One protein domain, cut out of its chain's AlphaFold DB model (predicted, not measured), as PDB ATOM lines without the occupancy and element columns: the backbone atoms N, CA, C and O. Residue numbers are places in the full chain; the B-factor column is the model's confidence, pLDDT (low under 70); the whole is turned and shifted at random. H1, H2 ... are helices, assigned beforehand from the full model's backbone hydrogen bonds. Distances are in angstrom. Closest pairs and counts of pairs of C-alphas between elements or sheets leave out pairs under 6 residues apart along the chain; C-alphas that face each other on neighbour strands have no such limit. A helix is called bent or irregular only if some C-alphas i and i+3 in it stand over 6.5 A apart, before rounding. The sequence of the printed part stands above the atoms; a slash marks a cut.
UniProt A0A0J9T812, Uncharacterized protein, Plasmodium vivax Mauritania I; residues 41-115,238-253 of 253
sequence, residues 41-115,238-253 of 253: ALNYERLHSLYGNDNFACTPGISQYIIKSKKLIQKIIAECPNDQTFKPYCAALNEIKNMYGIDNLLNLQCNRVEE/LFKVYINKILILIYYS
ATOM      1  N   ALA A  41     -35.644  -9.343 -19.440       94.50
ATOM      2  CA  ALA A  41     -36.606 -10.201 -18.752       94.50
ATOM      3  C   ALA A  41     -36.603  -9.998 -17.226       94.50
ATOM      4  O   ALA A  41     -37.657  -9.978 -16.602       94.50
ATOM      5  N   LEU A  42     -35.431  -9.801 -16.618       91.94
ATOM      6  CA  LEU A  42     -35.301  -9.542 -15.181       91.94
ATOM      7  C   LEU A  42     -35.856  -8.183 -14.757       91.94
ATOM      8  O   LEU A  42     -36.305  -8.036 -13.623       91.94
ATOM      9  N   ASN A  43     -35.807  -7.193 -15.647       93.62
ATOM     10  CA  ASN A  43     -36.336  -5.860 -15.380       93.62
ATOM     11  C   ASN A  43     -37.799  -5.699 -15.838       93.62
ATOM     12  O   ASN A  43     -38.410  -4.684 -15.507       93.62
ATOM     13  N   TYR A  44     -38.363  -6.671 -16.567       94.50
ATOM     14  CA  TYR A  44     -39.652  -6.537 -17.252       94.50
ATOM     15  C   TYR A  44     -40.793  -6.147 -16.312       94.50
ATOM     16  O   TYR A  44     -41.434  -5.132 -16.552       94.50
ATOM     17  N   GLU A  45     -40.991  -6.873 -15.208       92.06
ATOM     18  CA  GLU A  45     -42.069  -6.596 -14.244       92.06
ATOM     19  C   GLU A  45     -42.030  -5.161 -13.711       92.06
ATOM     20  O   GLU A  45     -43.039  -4.459 -13.664       92.06
ATOM     21  N   ARG A  46     -40.830  -4.682 -13.365       91.50
ATOM     22  CA  ARG A  46     -40.647  -3.316 -12.872       91.50
ATOM     23  C   ARG A  46     -40.940  -2.293 -13.961       91.50
ATOM     24  O   ARG A  46     -41.607  -1.296 -13.693       91.50
ATOM     25  N   LEU A  47     -40.442  -2.523 -15.175       93.62
ATOM     26  CA  LEU A  47     -40.678  -1.614 -16.294       93.62
ATOM     27  C   LEU A  47     -42.162  -1.575 -16.671       93.62
ATOM     28  O   LEU A  47     -42.704  -0.500 -16.900       93.62
ATOM     29  N   HIS A  48     -42.819  -2.729 -16.689       92.06
ATOM     30  CA  HIS A  48     -44.239  -2.860 -16.975       92.06
ATOM     31  C   HIS A  48     -45.091  -2.155 -15.912       92.06
ATOM     32  O   HIS A  48     -45.939  -1.336 -16.254       92.06
ATOM     33  N   SER A  49     -44.810  -2.383 -14.626       90.25
ATOM     34  CA  SER A  49     -45.534  -1.751 -13.517       90.25
ATOM     35  C   SER A  49     -45.405  -0.221 -13.501       90.25
ATOM     36  O   SER A  49     -46.393   0.489 -13.289       90.25
ATOM     37  N   LEU A  50     -44.197   0.299 -13.745       89.50
ATOM     38  CA  LEU A  50     -43.935   1.739 -13.685       89.50
ATOM     39  C   LEU A  50     -44.361   2.474 -14.958       89.50
ATOM     40  O   LEU A  50     -44.917   3.565 -14.872       89.50
ATOM     41  N   TYR A  51     -44.102   1.896 -16.130       89.12
ATOM     42  CA  TYR A  51     -44.189   2.625 -17.398       89.12
ATOM     43  C   TYR A  51     -45.272   2.102 -18.346       89.12
ATOM     44  O   TYR A  51     -45.636   2.811 -19.278       89.12
ATOM     45  N   GLY A  52     -45.808   0.897 -18.115       81.88
ATOM     46  CA  GLY A  52     -46.827   0.292 -18.981       81.88
ATOM     47  C   GLY A  52     -48.222   0.912 -18.848       81.88
ATOM     48  O   GLY A  52     -48.988   0.882 -19.805       81.88
ATOM     49  N   ASN A  53     -48.537   1.514 -17.696       78.81
ATOM     50  CA  ASN A  53     -49.884   1.999 -17.360       78.81
ATOM     51  C   ASN A  53     -49.958   3.525 -17.156       78.81
ATOM     52  O   ASN A  53     -50.727   3.984 -16.319       78.81
ATOM     53  N   ASP A  54     -49.131   4.321 -17.842       72.75
ATOM     54  CA  ASP A  54     -49.085   5.796 -17.704       72.75
ATOM     55  C   ASP A  54     -48.720   6.340 -16.308       72.75
ATOM     56  O   ASP A  54     -48.723   7.555 -16.104       72.75
ATOM     57  N   ASN A  55     -48.370   5.474 -15.353       77.56
ATOM     58  CA  ASN A  55     -48.076   5.878 -13.977       77.56
ATOM     59  C   ASN A  55     -46.895   6.857 -13.903       77.56
ATOM     60  O   ASN A  55     -46.927   7.808 -13.123       77.56
ATOM     61  N   PHE A  56     -45.865   6.631 -14.722       86.19
ATOM     62  CA  PHE A  56     -44.662   7.455 -14.763       86.19
ATOM     63  C   PHE A  56     -44.208   7.719 -16.198       86.19
ATOM     64  O   PHE A  56     -44.302   6.854 -17.072       86.19
ATOM     65  N   ALA A  57     -43.660   8.914 -16.428       89.88
ATOM     66  CA  ALA A  57     -42.920   9.193 -17.648       89.88
ATOM     67  C   ALA A  57     -41.599   8.413 -17.637       89.88
ATOM     68  O   ALA A  57     -40.944   8.260 -16.605       89.88
ATOM     69  N   CYS A  58     -41.201   7.897 -18.794       92.50
ATOM     70  CA  CYS A  58     -39.879   7.322 -18.953       92.50
ATOM     71  C   CYS A  58     -38.838   8.430 -19.042       92.50
ATOM     72  O   CYS A  58     -39.004   9.383 -19.800       92.50
ATOM     73  N   THR A  59     -37.688   8.227 -18.414       92.69
ATOM     74  CA  THR A  59     -36.500   8.981 -18.816       92.69
ATOM     75  C   THR A  59     -36.102   8.578 -20.248       92.69
ATOM     76  O   THR A  59     -36.387   7.447 -20.686       92.69
ATOM     77  N   PRO A  60     -35.379   9.430 -20.996       93.25
ATOM     78  CA  PRO A  60     -34.871   9.072 -22.321       93.25
ATOM     79  C   PRO A  60     -34.030   7.787 -22.324       93.25
ATOM     80  O   PRO A  60     -34.108   6.993 -23.264       93.25
ATOM     81  N   GLY A  61     -33.273   7.535 -21.249       93.75
ATOM     82  CA  GLY A  61     -32.478   6.318 -21.084       93.75
ATOM     83  C   GLY A  61     -33.330   5.049 -20.999       93.75
ATOM     84  O   GLY A  61     -33.045   4.070 -21.691       93.75
ATOM     85  N   ILE A  62     -34.412   5.076 -20.213       94.12
ATOM     86  CA  ILE A  62     -35.343   3.942 -20.092       94.12
ATOM     87  C   ILE A  62     -36.079   3.695 -21.410       94.12
ATOM     88  O   ILE A  62     -36.167   2.551 -21.863       94.12
ATOM     89  N   SER A  63     -36.537   4.761 -22.071       94.31
ATOM     90  CA  SER A  63     -37.190   4.657 -23.379       94.31
ATOM     91  C   SER A  63     -36.271   3.995 -24.413       94.31
ATOM     92  O   SER A  63     -36.645   3.011 -25.060       94.31
ATOM     93  N   GLN A  64     -35.012   4.442 -24.504       95.69
ATOM     94  CA  GLN A  64     -34.030   3.820 -25.393       95.69
ATOM     95  C   GLN A  64     -33.741   2.361 -25.035       95.69
ATOM     96  O   GLN A  64     -33.595   1.534 -25.938       95.69
ATOM     97  N   TYR A  65     -33.646   2.034 -23.745       95.81
ATOM     98  CA  TYR A  65     -33.428   0.668 -23.283       95.81
ATOM     99  C   TYR A  65     -34.558  -0.275 -23.727       95.81
ATOM    100  O   TYR A  65     -34.278  -1.332 -24.302       95.81
ATOM    101  N   ILE A  66     -35.822   0.127 -23.546       95.50
ATOM    102  CA  ILE A  66     -36.998  -0.649 -23.976       95.50
ATOM    103  C   ILE A  66     -36.992  -0.829 -25.500       95.50
ATOM    104  O   ILE A  66     -37.112  -1.952 -25.997       95.50
ATOM    105  N   ILE A  67     -36.762   0.248 -26.262       96.00
ATOM    106  CA  ILE A  67     -36.711   0.203 -27.733       96.00
ATOM    107  C   ILE A  67     -35.609  -0.744 -28.227       96.00
ATOM    108  O   ILE A  67     -35.846  -1.568 -29.114       96.00
ATOM    109  N   LYS A  68     -34.395  -0.645 -27.668       96.62
ATOM    110  CA  LYS A  68     -33.257  -1.496 -28.052       96.62
ATOM    111  C   LYS A  68     -33.515  -2.965 -27.716       96.62
ATOM    112  O   LYS A  68     -33.218  -3.828 -28.540       96.62
ATOM    113  N   SER A  69     -34.106  -3.239 -26.556       96.69
ATOM    114  CA  SER A  69     -34.443  -4.600 -26.123       96.69
ATOM    115  C   SER A  69     -35.492  -5.241 -27.033       96.69
ATOM    116  O   SER A  69     -35.291  -6.356 -27.513       96.69
ATOM    117  N   LYS A  70     -36.552  -4.503 -27.389       96.75
ATOM    118  CA  LYS A  70     -37.581  -4.962 -28.340       96.75
ATOM    119  C   LYS A  70     -37.005  -5.267 -29.723       96.75
ATOM    120  O   LYS A  70     -37.265  -6.335 -30.274       96.75
ATOM    121  N   LYS A  71     -36.162  -4.375 -30.258       97.19
ATOM    122  CA  LYS A  71     -35.465  -4.603 -31.537       97.19
ATOM    123  C   LYS A  71     -34.576  -5.848 -31.494       97.19
ATOM    124  O   LYS A  71     -34.534  -6.602 -32.463       97.19
ATOM    125  N   LEU A  72     -33.876  -6.075 -30.379       96.38
ATOM    126  CA  LEU A  72     -33.061  -7.274 -30.190       96.38
ATOM    127  C   LEU A  72     -33.921  -8.543 -30.209       96.38
ATOM    128  O   LEU A  72     -33.578  -9.480 -30.923       96.38
ATOM    129  N   ILE A  73     -35.037  -8.557 -29.474       95.56
ATOM    130  CA  ILE A  73     -35.968  -9.694 -29.449       95.56
ATOM    131  C   ILE A  73     -36.477  -9.996 -30.860       95.56
ATOM    132  O   ILE A  73     -36.369 -11.132 -31.305       95.56
ATOM    133  N   GLN A  74     -36.951  -8.987 -31.598       95.94
ATOM    134  CA  GLN A  74     -37.429  -9.162 -32.976       95.94
ATOM    135  C   GLN A  74     -36.358  -9.762 -33.894       95.94
ATOM    136  O   GLN A  74     -36.640 -10.677 -34.667       95.94
ATOM    137  N   LYS A  75     -35.112  -9.287 -33.780       94.62
ATOM    138  CA  LYS A  75     -33.985  -9.842 -34.536       94.62
ATOM    139  C   LYS A  75     -33.733 -11.306 -34.174       94.62
ATOM    140  O   LYS A  75     -33.532 -12.124 -35.064       94.62
ATOM    141  N   ILE A  76     -33.769 -11.642 -32.888       93.12
ATOM    142  CA  ILE A  76     -33.536 -13.011 -32.425       93.12
ATOM    143  C   ILE A  76     -34.672 -13.950 -32.846       93.12
ATOM    144  O   ILE A  76     -34.382 -15.064 -33.267       93.12
ATOM    145  N   ILE A  77     -35.935 -13.506 -32.831       92.25
ATOM    146  CA  ILE A  77     -37.069 -14.289 -33.358       92.25
ATOM    147  C   ILE A  77     -36.792 -14.721 -34.804       92.25
ATOM    148  O   ILE A  77     -36.985 -15.884 -35.145       92.25
ATOM    149  N   ALA A  78     -36.288 -13.811 -35.644       90.50
ATOM    150  CA  ALA A  78     -35.945 -14.127 -37.030       90.50
ATOM    151  C   ALA A  78     -34.736 -15.081 -37.159       90.50
ATOM    152  O   ALA A  78     -34.652 -15.842 -38.120       90.50
ATOM    153  N   GLU A  79     -33.801 -15.050 -36.204       89.94
ATOM    154  CA  GLU A  79     -32.596 -15.896 -36.179       89.94
ATOM    155  C   GLU A  79     -32.831 -17.291 -35.562       89.94
ATOM    156  O   GLU A  79     -31.981 -18.174 -35.725       89.94
ATOM    157  N   CYS A  80     -33.963 -17.502 -34.880       88.06
ATOM    158  CA  CYS A  80     -34.316 -18.740 -34.176       88.06
ATOM    159  C   CYS A  80     -35.614 -19.384 -34.719       88.06
ATOM    160  O   CYS A  80     -36.561 -19.572 -33.956       88.06
ATOM    161  N   PRO A  81     -35.700 -19.725 -36.024       72.62
ATOM    162  CA  PRO A  81     -36.924 -20.264 -36.614       72.62
ATOM    163  C   PRO A  81     -37.240 -21.713 -36.202       72.62
ATOM    164  O   PRO A  81     -38.388 -22.109 -36.346       72.62
ATOM    165  N   ASN A  82     -36.262 -22.493 -35.710       64.12
ATOM    166  CA  ASN A  82     -36.421 -23.890 -35.275       64.12
ATOM    167  C   ASN A  82     -35.417 -24.250 -34.160       64.12
ATOM    168  O   ASN A  82     -34.297 -23.736 -34.156       64.12
ATOM    169  N   ASP A  83     -35.763 -25.223 -33.311       56.28
ATOM    170  CA  ASP A  83     -34.991 -25.716 -32.146       56.28
ATOM    171  C   ASP A  83     -33.612 -26.341 -32.479       56.28
ATOM    172  O   ASP A  83     -32.903 -26.824 -31.599       56.28
ATOM    173  N   GLN A  84     -33.218 -26.367 -33.756       51.53
ATOM    174  CA  GLN A  84     -32.003 -27.035 -34.242       51.53
ATOM    175  C   GLN A  84     -30.733 -26.186 -34.146       51.53
ATOM    176  O   GLN A  84     -29.630 -26.727 -34.230       51.53
ATOM    177  N   THR A  85     -30.845 -24.870 -33.961       56.75
ATOM    178  CA  THR A  85     -29.684 -24.017 -33.702       56.75
ATOM    179  C   THR A  85     -29.498 -23.874 -32.197       56.75
ATOM    180  O   THR A  85     -30.175 -23.085 -31.541       56.75
ATOM    181  N   PHE A  86     -28.541 -24.622 -31.637       70.25
ATOM    182  CA  PHE A  86     -28.136 -24.526 -30.228       70.25
ATOM    183  C   PHE A  86     -27.339 -23.240 -29.968       70.25
ATOM    184  O   PHE A  86     -26.184 -23.255 -29.547       70.25
ATOM    185  N   LYS A  87     -27.940 -22.098 -30.295       83.75
ATOM    186  CA  LYS A  87     -27.396 -20.796 -29.953       83.75
ATOM    187  C   LYS A  87     -27.919 -20.419 -28.574       83.75
ATOM    188  O   LYS A  87     -29.130 -20.510 -28.340       83.75
ATOM    189  N   PRO A  88     -27.058 -19.941 -27.668       80.06
ATOM    190  CA  PRO A  88     -27.440 -19.671 -26.284       80.06
ATOM    191  C   PRO A  88     -28.584 -18.655 -26.174       80.06
ATOM    192  O   PRO A  88     -29.422 -18.736 -25.278       80.06
ATOM    193  N   TYR A  89     -28.656 -17.703 -27.106       87.19
ATOM    194  CA  TYR A  89     -29.719 -16.704 -27.128       87.19
ATOM    195  C   TYR A  89     -31.059 -17.239 -27.653       87.19
ATOM    196  O   TYR A  89     -32.091 -16.679 -27.293       87.19
ATOM    197  N   CYS A  90     -31.075 -18.312 -28.454       89.12
ATOM    198  CA  CYS A  90     -32.322 -18.973 -28.849       89.12
ATOM    199  C   CYS A  90     -32.926 -19.723 -27.655       89.12
ATOM    200  O   CYS A  90     -34.112 -19.567 -27.374       89.12
ATOM    201  N   ALA A  91     -32.095 -20.447 -26.894       83.94
ATOM    202  CA  ALA A  91     -32.519 -21.083 -25.647       83.94
ATOM    203  C   ALA A  91     -33.033 -20.044 -24.634       83.94
ATOM    204  O   ALA A  91     -34.129 -20.191 -24.097       83.94
ATOM    205  N   ALA A  92     -32.294 -18.943 -24.448       87.12
ATOM    206  CA  ALA A  92     -32.721 -17.848 -23.580       87.12
ATOM    207  C   ALA A  92     -34.064 -17.241 -24.019       87.12
ATOM    208  O   ALA A  92     -34.936 -17.024 -23.179       87.12
ATOM    209  N   LEU A  93     -34.258 -16.987 -25.322       91.94
ATOM    210  CA  LEU A  93     -35.526 -16.462 -25.833       91.94
ATOM    211  C   LEU A  93     -36.687 -17.421 -25.547       91.94
ATOM    212  O   LEU A  93     -37.758 -16.955 -25.167       91.94
ATOM    213  N   ASN A  94     -36.486 -18.731 -25.709       88.81
ATOM    214  CA  ASN A  94     -37.539 -19.717 -25.478       88.81
ATOM    215  C   ASN A  94     -37.984 -19.741 -24.007       88.81
ATOM    216  O   ASN A  94     -39.176 -19.657 -23.717       88.81
ATOM    217  N   GLU A  95     -37.026 -19.745 -23.078       86.81
ATOM    218  CA  GLU A  95     -37.306 -19.655 -21.640       86.81
ATOM    219  C   GLU A  95     -38.054 -18.365 -21.282       86.81
ATOM    220  O   GLU A  95     -39.082 -18.384 -20.606       86.81
ATOM    221  N   ILE A  96     -37.576 -17.225 -21.783       91.50
ATOM    222  CA  ILE A  96     -38.175 -15.912 -21.513       91.50
ATOM    223  C   ILE A  96     -39.591 -15.815 -22.099       91.50
ATOM    224  O   ILE A  96     -40.499 -15.306 -21.437       91.50
ATOM    225  N   LYS A  97     -39.805 -16.339 -23.312       91.75
ATOM    226  CA  LYS A  97     -41.125 -16.424 -23.951       91.75
ATOM    227  C   LYS A  97     -42.094 -17.249 -23.108       91.75
ATOM    228  O   LYS A  97     -43.242 -16.840 -22.969       91.75
ATOM    229  N   ASN A  98     -41.644 -18.366 -22.537       89.06
ATOM    230  CA  ASN A  98     -42.478 -19.208 -21.680       89.06
ATOM    231  C   ASN A  98     -42.873 -18.513 -20.369       89.06
ATOM    232  O   ASN A  98     -43.920 -18.826 -19.811       89.06
ATOM    233  N   MET A  99     -42.051 -17.584 -19.871       88.94
ATOM    234  CA  MET A  99     -42.336 -16.857 -18.631       88.94
ATOM    235  C   MET A  99     -43.271 -15.665 -18.833       88.94
ATOM    236  O   MET A  99     -44.221 -15.515 -18.075       88.94
ATOM    237  N   TYR A 100     -43.008 -14.826 -19.838       91.81
ATOM    238  CA  TYR A 100     -43.703 -13.541 -19.987       91.81
ATOM    239  C   TYR A 100     -44.646 -13.481 -21.189       91.81
ATOM    240  O   TYR A 100     -45.517 -12.621 -21.230       91.81
ATOM    241  N   GLY A 101     -44.500 -14.377 -22.166       93.19
ATOM    242  CA  GLY A 101     -45.166 -14.271 -23.463       93.19
ATOM    243  C   GLY A 101     -44.470 -13.269 -24.388       93.19
ATOM    244  O   GLY A 101     -44.032 -12.195 -23.974       93.19
ATOM    245  N   ILE A 102     -44.354 -13.615 -25.673       93.88
ATOM    246  CA  ILE A 102     -43.613 -12.780 -26.629       93.88
ATOM    247  C   ILE A 102     -44.302 -11.437 -26.892       93.88
ATOM    248  O   ILE A 102     -43.629 -10.411 -26.986       93.88
ATOM    249  N   ASP A 103     -45.633 -11.433 -26.942       94.81
ATOM    250  CA  ASP A 103     -46.418 -10.231 -27.219       94.81
ATOM    251  C   ASP A 103     -46.286  -9.221 -26.079       94.81
ATOM    252  O   ASP A 103     -46.037  -8.047 -26.322       94.81
ATOM    253  N   ASN A 104     -46.325  -9.678 -24.828       93.62
ATOM    254  CA  ASN A 104     -46.144  -8.826 -23.651       93.62
ATOM    255  C   ASN A 104     -44.768  -8.141 -23.654       93.62
ATOM    256  O   ASN A 104     -44.660  -6.929 -23.439       93.62
ATOM    257  N   LEU A 105     -43.712  -8.898 -23.963       94.38
ATOM    258  CA  LEU A 105     -42.347  -8.375 -24.062       94.38
ATOM    259  C   LEU A 105     -42.211  -7.316 -25.164       94.38
ATOM    260  O   LEU A 105     -41.472  -6.341 -24.990       94.38
ATOM    261  N   LEU A 106     -42.906  -7.508 -26.289       95.44
ATOM    262  CA  LEU A 106     -42.880  -6.610 -27.441       95.44
ATOM    263  C   LEU A 106     -43.859  -5.435 -27.330       95.44
ATOM    264  O   LEU A 106     -43.628  -4.416 -27.979       95.44
ATOM    265  N   ASN A 107     -44.898  -5.520 -26.506       94.12
ATOM    266  CA  ASN A 107     -45.914  -4.474 -26.372       94.12
ATOM    267  C   ASN A 107     -45.562  -3.411 -25.333       94.12
ATOM    268  O   ASN A 107     -46.126  -2.323 -25.383       94.12
ATOM    269  N   LEU A 108     -44.584  -3.661 -24.457       92.00
ATOM    270  CA  LEU A 108     -44.124  -2.647 -23.512       92.00
ATOM    271  C   LEU A 108     -43.669  -1.375 -24.251       92.00
ATOM    272  O   LEU A 108     -42.817  -1.412 -25.150       92.00
ATOM    273  N   GLN A 109     -44.251  -0.242 -23.873       89.69
ATOM    274  CA  GLN A 109     -43.971   1.064 -24.449       89.69
ATOM    275  C   GLN A 109     -44.016   2.128 -23.354       89.69
ATOM    276  O   GLN A 109     -44.798   2.041 -22.417       89.69
ATOM    277  N   CYS A 110     -43.157   3.134 -23.493       90.62
ATOM    278  CA  CYS A 110     -43.264   4.368 -22.732       90.62
ATOM    279  C   CYS A 110     -44.354   5.240 -23.350       90.62
ATOM    280  O   CYS A 110     -44.200   5.685 -24.489       90.62
ATOM    281  N   ASN A 111     -45.419   5.510 -22.605       86.06
ATOM    282  CA  ASN A 111     -46.501   6.367 -23.092       86.06
ATOM    283  C   ASN A 111     -46.135   7.859 -23.032       86.06
ATOM    284  O   ASN A 111     -46.625   8.658 -23.826       86.06
ATOM    285  N   ARG A 112     -45.227   8.232 -22.121       86.94
ATOM    286  CA  ARG A 112     -44.634   9.571 -22.012       86.94
ATOM    287  C   ARG A 112     -43.130   9.449 -21.815       86.94
ATOM    288  O   ARG A 112     -42.673   8.519 -21.149       86.94
ATOM    289  N   VAL A 113     -42.368  10.374 -22.389       87.19
ATOM    290  CA  VAL A 113     -40.917  10.472 -22.198       87.19
ATOM    291  C   VAL A 113     -40.610  11.875 -21.694       87.19
ATOM    292  O   VAL A 113     -41.126  12.836 -22.255       87.19
ATOM    293  N   GLU A 114     -39.820  11.978 -20.631       88.12
ATOM    294  CA  GLU A 114     -39.357  13.256 -20.094       88.12
ATOM    295  C   GLU A 114     -38.557  14.012 -21.160       88.12
ATOM    296  O   GLU A 114     -37.705  13.432 -21.846       88.12
ATOM    297  N   GLU A 115     -38.837  15.303 -21.309       83.19
ATOM    298  CA  GLU A 115     -38.026  16.183 -22.141       83.19
ATOM    299  C   GLU A 115     -36.705  16.449 -21.413       83.19
ATOM    300  O   GLU A 115     -36.676  16.704 -20.210       83.19
ATOM    301  N   LEU A 238     -29.793 -16.374 -13.988       66.50
ATOM    302  CA  LEU A 238     -30.726 -17.510 -14.021       66.50
ATOM    303  C   LEU A 238     -31.325 -17.795 -12.635       66.50
ATOM    304  O   LEU A 238     -32.537 -17.967 -12.510       66.50
ATOM    305  N   PHE A 239     -30.497 -17.764 -11.586       66.75
ATOM    306  CA  PHE A 239     -30.955 -17.917 -10.205       66.75
ATOM    307  C   PHE A 239     -31.929 -16.804  -9.797       66.75
ATOM    308  O   PHE A 239     -32.981 -17.091  -9.235       66.75
ATOM    309  N   LYS A 240     -31.644 -15.539 -10.134       65.50
ATOM    310  CA  LYS A 240     -32.551 -14.416  -9.849       65.50
ATOM    311  C   LYS A 240     -33.899 -14.551 -10.557       65.50
ATOM    312  O   LYS A 240     -34.924 -14.294  -9.930       65.50
ATOM    313  N   VAL A 241     -33.911 -14.963 -11.828       69.38
ATOM    314  CA  VAL A 241     -35.159 -15.220 -12.574       69.38
ATOM    315  C   VAL A 241     -35.965 -16.319 -11.879       69.38
ATOM    316  O   VAL A 241     -37.159 -16.157 -11.626       69.38
ATOM    317  N   TYR A 242     -35.301 -17.419 -11.520       69.50
ATOM    318  CA  TYR A 242     -35.928 -18.559 -10.858       69.50
ATOM    319  C   TYR A 242     -36.500 -18.199  -9.477       69.50
ATOM    320  O   TYR A 242     -37.634 -18.559  -9.160       69.50
ATOM    321  N   ILE A 243     -35.762 -17.423  -8.678       72.12
ATOM    322  CA  ILE A 243     -36.215 -16.954  -7.364       72.12
ATOM    323  C   ILE A 243     -37.387 -15.978  -7.484       72.12
ATOM    324  O   ILE A 243     -38.345 -16.118  -6.728       72.12
ATOM    325  N   ASN A 244     -37.377 -15.051  -8.449       63.50
ATOM    326  CA  ASN A 244     -38.530 -14.177  -8.695       63.50
ATOM    327  C   ASN A 244     -39.788 -14.983  -9.047       63.50
ATOM    328  O   ASN A 244     -40.866 -14.674  -8.551       63.50
ATOM    329  N   LYS A 245     -39.654 -16.056  -9.834       64.69
ATOM    330  CA  LYS A 245     -40.773 -16.947 -10.165       64.69
ATOM    331  C   LYS A 245     -41.328 -17.665  -8.931       64.69
ATOM    332  O   LYS A 245     -42.542 -17.727  -8.766       64.69
ATOM    333  N   ILE A 246     -40.460 -18.172  -8.051       66.38
ATOM    334  CA  ILE A 246     -40.882 -18.788  -6.781       66.38
ATOM    335  C   ILE A 246     -41.565 -17.759  -5.875       66.38
ATOM    336  O   ILE A 246     -42.615 -18.054  -5.316       66.38
ATOM    337  N   LEU A 247     -41.018 -16.548  -5.760       58.06
ATOM    338  CA  LEU A 247     -41.607 -15.468  -4.962       58.06
ATOM    339  C   LEU A 247     -43.002 -15.079  -5.455       58.06
ATOM    340  O   LEU A 247     -43.900 -14.924  -4.637       58.06
ATOM    341  N   ILE A 248     -43.201 -14.978  -6.770       60.56
ATOM    342  CA  ILE A 248     -44.519 -14.714  -7.362       60.56
ATOM    343  C   ILE A 248     -45.476 -15.877  -7.066       60.56
ATOM    344  O   ILE A 248     -46.593 -15.644  -6.620       60.56
ATOM    345  N   LEU A 249     -45.046 -17.130  -7.233       48.38
ATOM    346  CA  LEU A 249     -45.896 -18.284  -6.925       48.38
ATOM    347  C   LEU A 249     -46.286 -18.343  -5.440       48.38
ATOM    348  O   LEU A 249     -47.440 -18.623  -5.143       48.38
ATOM    349  N   ILE A 250     -45.368 -18.034  -4.522       53.44
ATOM    350  CA  ILE A 250     -45.644 -17.992  -3.076       53.44
ATOM    351  C   ILE A 250     -46.555 -16.813  -2.710       53.44
ATOM    352  O   ILE A 250     -47.386 -16.945  -1.824       53.44
ATOM    353  N   TYR A 251     -46.405 -15.662  -3.366       44.84
ATOM    354  CA  TYR A 251     -47.188 -14.465  -3.043       44.84
ATOM    355  C   TYR A 251     -48.645 -14.542  -3.530       44.84
ATOM    356  O   TYR A 251     -49.505 -13.846  -2.999       44.84
ATOM    357  N   TYR A 252     -48.922 -15.376  -4.536       52.59
ATOM    358  CA  TYR A 252     -50.245 -15.522  -5.155       52.59
ATOM    359  C   TYR A 252     -50.895 -16.909  -4.947       52.59
ATOM    360  O   TYR A 252     -51.913 -17.182  -5.584       52.59
ATOM    361  N   SER A 253     -50.332 -17.771  -4.085       52.47
ATOM    362  CA  SER A 253     -50.946 -19.042  -3.632       52.47
ATOM    363  C   SER A 253     -51.543 -18.893  -2.239       52.47
ATOM    364  O   SER A 253     -52.609 -19.501  -1.999       52.47
TER     365      SER A 253
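What this domain is: This is residues 41 to 115 and 238 to 253 of the 253 residues of an uncharacterized protein of Plasmodium vivax Mauritania I (UniProt A0A0J9T812). A long helix, H2, and a shorter one, H3, make a V, with the last part of H2, residues 73 to 79, meeting the first half of H3; H1 and the short H4 sit in its opening, and H5 points away from this body, so that residues 246 to 253 stick out. H1 and H5 each come close to other helices without clearly touching any: H1 to H3, H4 and H5, and H5 to H1. The printed part has 91 residues with five named helices, in the order H1, H2, H3, H4, H5, and no named strand; the class is all helix. It is only just compact, close to loose, with a radius of gyration of the C-alphas of 14.7 A, and its outline is flat, 45 by 36 by 19 A.

Where its parts are: H1, residues 41 to 51, begins at C-alpha 41 at (-36.606, -10.201, -18.752) and is 15.0 A long; it is irregular, with C-alphas 42 and 45 7.4 A apart. H2, residues 60 to 79, is the longest helix at 28.6 A and begins at C-alpha 60 at (-34.871, 9.072, -22.321). H3, residues 88 to 100, measures 18.5 A, and H4, residues 102 to 107, measures 8.6 A. H5, residues 238 to 251, is 20.0 A long and ends at C-alpha 251 at (-47.188, -14.465, -3.043).

How they stand to each other: H1 is close to H3 but not clearly touching it; their closest C-alphas, those of Ala 41 and Ile 96, are 6.5 A apart. H1 is likewise close to H4 but not clearly touching, with Tyr 44 and Leu 105 the closest C-alphas at 7.6 A. H1 and H2 are near each other. H2 touches H3 with residues 73 to 79 alone, at a steep tilt of 67 degrees, opposite ways; the closest C-alphas, those of Ile 76 and Cys 90, are 7.1 A apart. H2 and H4 only just touch, with 3 pairs of C-alphas within 8 A, the closest being Lys 70 and Leu 106 at 5.6 A; they run opposite ways at a shallow tilt of 34 degrees, only just short of steep. H3 and H4 meet only through their link. H5 is close to H1 but not clearly touching, with the C-alphas of Leu 42 and Val 241 closest at 6.2 A, and is apart from H2 and H3. Every O i to N i+4 pair is within hydrogen-bond range in H2, H3, H4 and H5, and 5 of 7 are in H1.

The domain as a whole: The C-alphas farthest apart, those of Gln 84 and Glu 115, are 45.3 A from each other. Residues 116 to 237 are not printed, and C-alphas 115 and 238 are 35.4 A apart across this cut. Of the links that are printed whole, H3 to H4 is tight, and H1 to H2 and H2 to H3 are short. The mean pLDDT of the printed part is 83.6; residues 82 to 85, 238 to 242 and 244 to 253 are under 70.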